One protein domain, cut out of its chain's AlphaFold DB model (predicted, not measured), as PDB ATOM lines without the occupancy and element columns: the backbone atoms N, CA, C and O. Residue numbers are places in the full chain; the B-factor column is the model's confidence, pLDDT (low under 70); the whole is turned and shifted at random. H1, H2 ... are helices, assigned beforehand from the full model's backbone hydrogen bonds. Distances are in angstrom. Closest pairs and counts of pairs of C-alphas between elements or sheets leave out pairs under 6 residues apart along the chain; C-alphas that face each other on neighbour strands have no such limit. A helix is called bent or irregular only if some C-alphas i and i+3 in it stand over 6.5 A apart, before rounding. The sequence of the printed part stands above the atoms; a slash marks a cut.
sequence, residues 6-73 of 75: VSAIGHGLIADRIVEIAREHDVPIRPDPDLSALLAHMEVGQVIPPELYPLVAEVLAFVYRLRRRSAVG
ATOM      1  N   VAL A   6     187.809 147.341 212.767       94.00
ATOM      2  CA  VAL A   6     188.086 147.275 211.329       94.00
ATOM      3  C   VAL A   6     186.773 147.288 210.547       94.00
ATOM      4  O   VAL A   6     185.946 146.401 210.711       94.00
ATOM      5  N   SER A   7     186.549 148.297 209.707       94.62
ATOM      6  CA  SER A   7     185.303 148.425 208.933       94.62
ATOM      7  C   SER A   7     185.324 147.671 207.602       94.62
ATOM      8  O   SER A   7     184.266 147.283 207.111       94.62
ATOM      9  N   ALA A   8     186.502 147.476 207.010       95.94
ATOM     10  CA  ALA A   8     186.689 146.775 205.745       95.94
ATOM     11  C   ALA A   8     188.125 146.244 205.633       95.94
ATOM     12  O   ALA A   8     189.060 146.869 206.136       95.94
ATOM     13  N   ILE A   9     188.292 145.114 204.945       96.06
ATOM     14  CA  ILE A   9     189.581 144.495 204.608       96.06
ATOM     15  C   ILE A   9     189.487 143.996 203.166       96.06
ATOM     16  O   ILE A   9     188.429 143.537 202.733       96.06
ATOM     17  N   GLY A  10     190.580 144.088 202.414       95.75
ATOM     18  CA  GLY A  10     190.633 143.611 201.040       95.75
ATOM     19  C   GLY A  10     192.057 143.411 200.547       95.75
ATOM     20  O   GLY A  10     192.999 143.996 201.076       95.75
ATOM     21  N   HIS A  11     192.191 142.605 199.496       95.62
ATOM     22  CA  HIS A  11     193.444 142.361 198.785       95.62
ATOM     23  C   HIS A  11     193.217 142.455 197.273       95.62
ATOM     24  O   HIS A  11     192.102 142.227 196.794       95.62
ATOM     25  N   GLY A  12     194.275 142.787 196.525       96.00
ATOM     26  CA  GLY A  12     194.215 142.948 195.069       96.00
ATOM     27  C   GLY A  12     193.084 143.891 194.649       96.00
ATOM     28  O   GLY A  12     192.923 144.962 195.225       96.00
ATOM     29  N   LEU A  13     192.238 143.432 193.723       97.75
ATOM     30  CA  LEU A  13     191.123 144.219 193.179       97.75
ATOM     31  C   LEU A  13     190.149 144.742 194.247       97.75
ATOM     32  O   LEU A  13     189.571 145.814 194.082       97.75
ATOM     33  N   ILE A  14     189.960 144.013 195.353       97.31
ATOM     34  CA  ILE A  14     189.091 144.478 196.442       97.31
ATOM     35  C   ILE A  14     189.745 145.645 197.188       97.31
ATOM     36  O   ILE A  14     189.063 146.614 197.510       97.31
ATOM     37  N   ALA A  15     191.059 145.586 197.430       96.75
ATOM     38  CA  ALA A  15     191.792 146.695 198.041       96.75
ATOM     39  C   ALA A  15     191.749 147.940 197.145       96.75
ATOM     40  O   ALA A  15     191.483 149.038 197.637       96.75
ATOM     41  N   ASP A  16     191.923 147.753 195.834       97.44
ATOM     42  CA  ASP A  16     191.820 148.835 194.853       97.44
ATOM     43  C   ASP A  16     190.437 149.493 194.903       97.44
ATOM     44  O   ASP A  16     190.338 150.720 194.974       97.44
ATOM     45  N   ARG A  17     189.364 148.690 194.973       98.25
ATOM     46  CA  ARG A  17     187.997 149.214 195.081       98.25
ATOM     47  C   ARG A  17     187.736 149.924 196.412       98.25
ATOM     48  O   ARG A  17     187.057 150.948 196.418       98.25
ATOM     49  N   ILE A  18     188.283 149.439 197.531       97.62
ATOM     50  CA  ILE A  18     188.195 150.129 198.834       97.62
ATOM     51  C   ILE A  18     188.849 151.513 198.747       97.62
ATOM     52  O   ILE A  18     188.267 152.505 199.188       97.62
ATOM     53  N   VAL A  19     190.045 151.586 198.160       97.06
ATOM     54  CA  VAL A  19     190.795 152.836 197.968       97.06
ATOM     55  C   VAL A  19     190.046 153.795 197.044       97.06
ATOM     56  O   VAL A  19     190.004 154.993 197.314       97.06
ATOM     57  N   GLU A  20     189.443 153.289 195.972       98.25
ATOM     58  CA  GLU A  20     188.625 154.083 195.054       98.25
ATOM     59  C   GLU A  20     187.410 154.695 195.763       98.25
ATOM     60  O   GLU A  20     187.261 155.917 195.761       98.25
ATOM     61  N   ILE A  21     186.618 153.882 196.470       98.12
ATOM     62  CA  ILE A  21     185.450 154.350 197.234       98.12
ATOM     63  C   ILE A  21     185.863 155.372 198.301       98.12
ATOM     64  O   ILE A  21     185.175 156.374 198.498       98.12
ATOM     65  N   ALA A  22     186.993 155.151 198.982       97.06
ATOM     66  CA  ALA A  22     187.519 156.096 199.964       97.06
ATOM     67  C   ALA A  22     187.819 157.466 199.334       97.06
ATOM     68  O   ALA A  22     187.473 158.488 199.924       97.06
ATOM     69  N   ARG A  23     188.392 157.502 198.121       96.44
ATOM     70  CA  ARG A  23     188.616 158.754 197.375       96.44
ATOM     71  C   ARG A  23     187.307 159.418 196.958       96.44
ATOM     72  O   ARG A  23     187.191 160.626 197.118       96.44
ATOM     73  N   GLU A  24     186.338 158.646 196.465       97.94
ATOM     74  CA  GLU A  24     185.010 159.149 196.068       97.94
ATOM     75  C   GLU A  24     184.278 159.855 197.226       97.94
ATOM     76  O   GLU A  24     183.477 160.754 196.985       97.94
ATOM     77  N   HIS A  25     184.561 159.464 198.473       97.06
ATOM     78  CA  HIS A  25     183.910 159.983 199.683       97.06
ATOM     79  C   HIS A  25     184.822 160.877 200.542       97.06
ATOM     80  O   HIS A  25     184.532 161.086 201.721       97.06
ATOM     81  N   ASP A  26     185.938 161.367 199.990       93.50
ATOM     82  CA  ASP A  26     186.906 162.226 200.692       93.50
ATOM     83  C   ASP A  26     187.436 161.631 202.016       93.50
ATOM     84  O   ASP A  26     187.799 162.345 202.960       93.50
ATOM     85  N   VAL A  27     187.512 160.299 202.107       94.56
ATOM     86  CA  VAL A  27     188.118 159.599 203.241       94.56
ATOM     87  C   VAL A  27     189.644 159.664 203.096       94.56
ATOM     88  O   VAL A  27     190.184 159.173 202.103       94.56
ATOM     89  N   PRO A  28     190.384 160.238 204.066       92.62
ATOM     90  CA  PRO A  28     191.835 160.352 203.969       92.62
ATOM     91  C   PRO A  28     192.530 158.993 203.878       92.62
ATOM     92  O   PRO A  28     192.283 158.100 204.687       92.62
ATOM     93  N   ILE A  29     193.475 158.877 202.945       94.00
ATOM     94  CA  ILE A  29     194.239 157.650 202.707       94.00
ATOM     95  C   ILE A  29     195.678 157.865 203.167       94.00
ATOM     96  O   ILE A  29     196.364 158.766 202.685       94.00
ATOM     97  N   ARG A  30     196.140 157.026 204.101       91.75
ATOM     98  CA  ARG A  30     197.535 156.972 204.553       91.75
ATOM     99  C   ARG A  30     198.156 155.656 204.073       91.75
ATOM    100  O   ARG A  30     197.797 154.614 204.615       91.75
ATOM    101  N   PRO A  31     199.071 155.684 203.090       91.75
ATOM    102  CA  PRO A  31     199.835 154.503 202.709       91.75
ATOM    103  C   PRO A  31     200.780 154.105 203.846       91.75
ATOM    104  O   PRO A  31     201.608 154.911 204.266       91.75
ATOM    105  N   ASP A  32     200.633 152.883 204.347       93.38
ATOM    106  CA  ASP A  32     201.470 152.320 205.409       93.38
ATOM    107  C   ASP A  32     201.505 150.783 205.257       93.38
ATOM    108  O   ASP A  32     200.584 150.095 205.713       93.38
ATOM    109  N   PRO A  33     202.480 150.229 204.508       92.19
ATOM    110  CA  PRO A  33     202.517 148.800 204.195       92.19
ATOM    111  C   PRO A  33     202.597 147.914 205.441       92.19
ATOM    112  O   PRO A  33     201.893 146.910 205.510       92.19
ATOM    113  N   ASP A  34     203.378 148.319 206.444       91.81
ATOM    114  CA  ASP A  34     203.576 147.540 207.668       91.81
ATOM    115  C   ASP A  34     202.285 147.491 208.495       91.81
ATOM    116  O   ASP A  34     201.823 146.416 208.889       91.81
ATOM    117  N   LEU A  35     201.640 148.648 208.695       91.25
ATOM    118  CA  LEU A  35     200.370 148.716 209.417       91.25
ATOM    119  C   LEU A  35     199.237 148.009 208.666       91.25
ATOM    120  O   LEU A  35     198.426 147.311 209.276       91.25
ATOM    121  N   SER A  36     199.160 148.187 207.347       92.94
ATOM    122  CA  SER A  36     198.107 147.558 206.545       92.94
ATOM    123  C   SER A  36     198.250 146.036 206.506       92.94
ATOM    124  O   SER A  36     197.241 145.348 206.642       92.94
ATOM    125  N   ALA A  37     199.474 145.501 206.429       92.75
ATOM    126  CA  ALA A  37     199.724 144.065 206.540       92.75
ATOM    127  C   ALA A  37     199.290 143.513 207.905       92.75
ATOM    128  O   ALA A  37     198.657 142.460 207.968       92.75
ATOM    129  N   LEU A  38     199.575 144.230 208.995       91.44
ATOM    130  CA  LEU A  38     199.167 143.821 210.338       91.44
ATOM    131  C   LEU A  38     197.639 143.778 210.487       91.44
ATOM    132  O   LEU A  38     197.085 142.772 210.929       91.44
ATOM    133  N   LEU A  39     196.951 144.851 210.086       91.56
ATOM    134  CA  LEU A  39     195.491 144.954 210.196       91.56
ATOM    135  C   LEU A  39     194.757 144.007 209.238       91.56
ATOM    136  O   LEU A  39     193.633 143.607 209.530       91.56
ATOM    137  N   ALA A  40     195.384 143.607 208.129       93.19
ATOM    138  CA  ALA A  40     194.805 142.656 207.183       93.19
ATOM    139  C   ALA A  40     194.611 141.241 207.758       93.19
ATOM    140  O   ALA A  40     193.848 140.467 207.191       93.19
ATOM    141  N   HIS A  41     195.267 140.902 208.874       92.25
ATOM    142  CA  HIS A  41     195.072 139.620 209.565       92.25
ATOM    143  C   HIS A  41     193.860 139.613 210.509       92.25
ATOM    144  O   HIS A  41     193.560 138.585 211.114       92.25
ATOM    145  N   MET A  42     193.192 140.754 210.688       93.62
ATOM    146  CA  MET A  42     191.984 140.856 211.504       93.62
ATOM    147  C   MET A  42     190.730 140.493 210.701       93.62
ATOM    148  O   MET A  42     190.780 140.291 209.490       93.62
ATOM    149  N   GLU A  43     189.579 140.464 211.370       94.62
ATOM    150  CA  GLU A  43     188.273 140.341 210.722       94.62
ATOM    151  C   GLU A  43     187.524 141.681 210.666       94.62
ATOM    152  O   GLU A  43     187.697 142.573 211.502       94.62
ATOM    153  N   VAL A  44     186.637 141.823 209.681       95.69
ATOM    154  CA  VAL A  44     185.724 142.970 209.612       95.69
ATOM    155  C   VAL A  44     184.779 142.948 210.814       95.69
ATOM    156  O   VAL A  44     184.188 141.926 211.148       95.69
ATOM    157  N   GLY A  45     184.631 144.095 211.472       93.88
ATOM    158  CA  GLY A  45     183.876 144.260 212.713       93.88
ATOM    159  C   GLY A  45     184.669 143.907 213.971       93.88
ATOM    160  O   GLY A  45     184.231 144.245 215.072       93.88
ATOM    161  N   GLN A  46     185.852 143.295 213.839       94.44
ATOM    162  CA  GLN A  46     186.690 142.960 214.981       94.44
ATOM    163  C   GLN A  46     187.208 144.230 215.663       94.44
ATOM    164  O   GLN A  46     187.703 145.164 215.020       94.44
ATOM    165  N   VAL A  47     187.115 144.244 216.993       94.50
ATOM    166  CA  VAL A  47     187.735 145.268 217.836       94.50
ATOM    167  C   VAL A  47     189.250 145.129 217.763       94.50
ATOM    168  O   VAL A  47     189.792 144.029 217.878       94.50
ATOM    169  N   ILE A  48     189.939 146.255 217.587       92.44
ATOM    170  CA  ILE A  48     191.399 146.273 217.586       92.44
ATOM    171  C   ILE A  48     191.909 145.859 218.978       92.44
ATOM    172  O   ILE A  48     191.446 146.421 219.978       92.44
ATOM    173  N   PRO A  49     192.835 144.887 219.069       91.94
ATOM    174  CA  PRO A  49     193.439 144.500 220.335       91.94
ATOM    175  C   PRO A  49     194.216 145.663 220.979       91.94
ATOM    176  O   PRO A  49     194.827 146.458 220.252       91.94
ATOM    177  N   PRO A  50     194.227 145.791 222.320       91.38
ATOM    178  CA  PRO A  50     194.915 146.882 223.015       91.38
ATOM    179  C   PRO A  50     196.402 147.014 222.674       91.38
ATOM    180  O   PRO A  50     196.945 148.119 222.665       91.38
ATOM    181  N   GLU A  51     197.060 145.906 222.342       91.12
ATOM    182  CA  GLU A  51     198.483 145.854 221.997       91.12
ATOM    183  C   GLU A  51     198.774 146.620 220.697       91.12
ATOM    184  O   GLU A  51     199.888 147.101 220.492       91.12
ATOM    185  N   LEU A  52     197.761 146.785 219.836       90.62
ATOM    186  CA  LEU A  52     197.853 147.516 218.573       90.62
ATOM    187  C   LEU A  52     197.412 148.984 218.691       90.62
ATOM    188  O   LEU A  52     197.509 149.742 217.723       90.62
ATOM    189  N   TYR A  53     196.947 149.427 219.863       90.56
ATOM    190  CA  TYR A  53     196.501 150.811 220.066       90.56
ATOM    191  C   TYR A  53     197.564 151.872 219.780       90.56
ATOM    192  O   TYR A  53     197.185 152.902 219.214       90.56
ATOM    193  N   PRO A  54     198.861 151.670 220.088       90.25
ATOM    194  CA  PRO A  54     199.888 152.638 219.714       90.25
ATOM    195  C   PRO A  54     199.896 152.935 218.209       90.25
ATOM    196  O   PRO A  54     199.953 154.098 217.817       90.25
ATOM    197  N   LEU A  55     199.725 151.910 217.367       86.56
ATOM    198  CA  LEU A  55     199.695 152.061 215.910       86.56
ATOM    199  C   LEU A  55     198.443 152.811 215.438       86.56
ATOM    200  O   LEU A  55     198.516 153.718 214.606       86.56
ATOM    201  N   VAL A  56     197.279 152.495 216.013       88.19
ATOM    202  CA  VAL A  56     196.026 153.208 215.708       88.19
ATOM    203  C   VAL A  56     196.100 154.676 216.132       88.19
ATOM    204  O   VAL A  56     195.595 155.554 215.427       88.19
ATOM    205  N   ALA A  57     196.753 154.971 217.259       90.69
ATOM    206  CA  ALA A  57     196.929 156.337 217.740       90.69
ATOM    207  C   ALA A  57     197.684 157.205 216.722       90.69
ATOM    208  O   ALA A  57     197.333 158.374 216.537       90.69
ATOM    209  N   GLU A  58     198.656 156.645 215.996       88.56
ATOM    210  CA  GLU A  58     199.346 157.367 214.925       88.56
ATOM    211  C   GLU A  58     198.422 157.732 213.758       88.56
ATOM    212  O   GLU A  58     198.529 158.833 213.200       88.56
ATOM    213  N   VAL A  59     197.509 156.832 213.380       90.12
ATOM    214  CA  VAL A  59     196.507 157.080 212.330       90.12
ATOM    215  C   VAL A  59     195.544 158.180 212.769       90.12
ATOM    216  O   VAL A  59     195.307 159.134 212.024       90.12
ATOM    217  N   LEU A  60     195.049 158.117 214.006       89.19
ATOM    218  CA  LEU A  60     194.189 159.163 214.562       89.19
ATOM    219  C   LEU A  60     194.916 160.510 214.608       89.19
ATOM    220  O   LEU A  60     194.365 161.527 214.186       89.19
ATOM    221  N   ALA A  61     196.173 160.529 215.054       91.06
ATOM    222  CA  ALA A  61     196.990 161.737 215.081       91.06
ATOM    223  C   ALA A  61     197.181 162.333 213.676       91.06
ATOM    224  O   ALA A  61     197.131 163.555 213.516       91.06
ATOM    225  N   PHE A  62     197.356 161.495 212.649       89.94
ATOM    226  CA  PHE A  62     197.384 161.931 211.253       89.94
ATOM    227  C   PHE A  62     196.079 162.632 210.847       89.94
ATOM    228  O   PHE A  62     196.128 163.771 210.373       89.94
ATOM    229  N   VAL A  63     194.922 162.023 211.121       89.56
ATOM    230  CA  VAL A  63     193.608 162.623 210.825       89.56
ATOM    231  C   VAL A  63     193.415 163.950 211.568       89.56
ATOM    232  O   VAL A  63     192.966 164.936 210.977       89.56
ATOM    233  N   TYR A  64     193.807 164.032 212.842       88.81
ATOM    234  CA  TYR A  64     193.737 165.282 213.606       88.81
ATOM    235  C   TYR A  64     194.620 166.386 213.013       88.81
ATOM    236  O   TYR A  64     194.190 167.541 212.941       88.81
ATOM    237  N   ARG A  65     195.839 166.057 212.565       89.94
ATOM    238  CA  ARG A  65     196.733 167.026 211.909       89.94
ATOM    239  C   ARG A  65     196.166 167.522 210.581       89.94
ATOM    240  O   ARG A  65     196.297 168.712 210.296       89.94
ATOM    241  N   LEU A  66     195.525 166.650 209.801       88.31
ATOM    242  CA  LEU A  66     194.835 167.045 208.571       88.31
ATOM    243  C   LEU A  66     193.714 168.046 208.867       88.31
ATOM    244  O   LEU A  66     193.725 169.145 208.318       88.31
ATOM    245  N   ARG A  67     192.827 167.728 209.820       84.19
ATOM    246  CA  ARG A  67     191.726 168.624 210.224       84.19
ATOM    247  C   ARG A  67     192.219 169.996 210.687       84.19
ATOM    248  O   ARG A  67     191.651 171.013 210.303       84.19
ATOM    249  N   ARG A  68     193.297 170.039 211.482       82.69
ATOM    250  CA  ARG A  68     193.899 171.306 211.936       82.69
ATOM    251  C   ARG A  68     194.437 172.144 210.777       82.69
ATOM    252  O   ARG A  68     194.304 173.360 210.811       82.69
ATOM    253  N   ARG A  69     195.024 171.512 209.757       75.81
ATOM    254  CA  ARG A  69     195.536 172.214 208.572       75.81
ATOM    255  C   ARG A  69     194.405 172.784 207.722       75.81
ATOM    256  O   ARG A  69     194.500 173.933 207.307       75.81
ATOM    257  N   SER A  70     193.325 172.025 207.537       69.62
ATOM    258  CA  SER A  70     192.126 172.497 206.834       69.62
ATOM    259  C   SER A  70     191.454 173.673 207.555       69.62
ATOM    260  O   SER A  70     190.979 174.591 206.902       69.62
ATOM    261  N   ALA A  71     191.470 173.696 208.893       61.25
ATOM    262  CA  ALA A  71     190.904 174.794 209.685       61.25
ATOM    263  C   ALA A  71     191.761 176.080 209.696       61.25
ATOM    264  O   ALA A  71     191.242 177.157 209.971       61.25
ATOM    265  N   VAL A  72     193.065 175.990 209.405       59.47
ATOM    266  CA  VAL A  72     194.007 177.131 209.399       59.47
ATOM    267  C   VAL A  72     194.093 177.825 208.026       59.47
ATOM    268  O   VAL A  72     194.677 178.898 207.922       59.47
ATOM    269  N   GLY A  73     193.475 177.260 206.982       53.72
ATOM    270  CA  GLY A  73     193.446 177.826 205.623       53.72
ATOM    271  C   GLY A  73     192.280 178.776 205.317       53.72
ATOM    272  O   GLY A  73     192.186 179.257 204.194       53.72
TER     273      GLY A  73
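AT A GLANCE: This is residues 6 to 73 of the 75 residues of the protein "Flagellar biosynthesis protein FlhB" of Anaerolineae bacterium (UniProt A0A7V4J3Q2). An open, C-like frame: the short helix H2 and the loops beside it lie at one end between H1 on one side and the long H3 on the other, and residues 67 to 73, of which 67 to 72 belong to H3, stick out. The 68 printed residues hold three named helices in the order H1, H2, H3 and no named strand; the class is all helix. The whole is only just loose, close to compact, with a radius of gyration of the C-alphas of 13.2 A and spans of 38 by 30 by 20 A.

HOW THE PARTS SIT: H1, residues 13 to 24, is apart from H2, residues 33 to 39, and from H3, residues 50 to 72. H2 and H3 are close but not clearly touching; their closest C-alphas, of Leu 35 and Leu 55, are 7.3 A apart. They run opposite ways at a steep tilt of 59 degrees. Every O i to N i+4 pair is within hydrogen-bond range in H1 and H2, and 17 of 19 are in H3.

IN THESE COORDINATES: H1 begins at C-alpha 13 (191.123, 144.219, 193.179) and is 16.4 A long; H2 is 10.0 A. H3, 33.2 A, ends at C-alpha 72 (194.007, 177.131, 209.399). It is irregular, with C-alphas 51 and 54 7.3 A apart, and has a kink of 29 degrees near residue 57.

THE WHOLE: The two farthest C-alphas, of His 41 and Gly 73, are 38.4 A apart. The printed part has no cut, and both links are short. Residues 70 to 73 have pLDDT under 70.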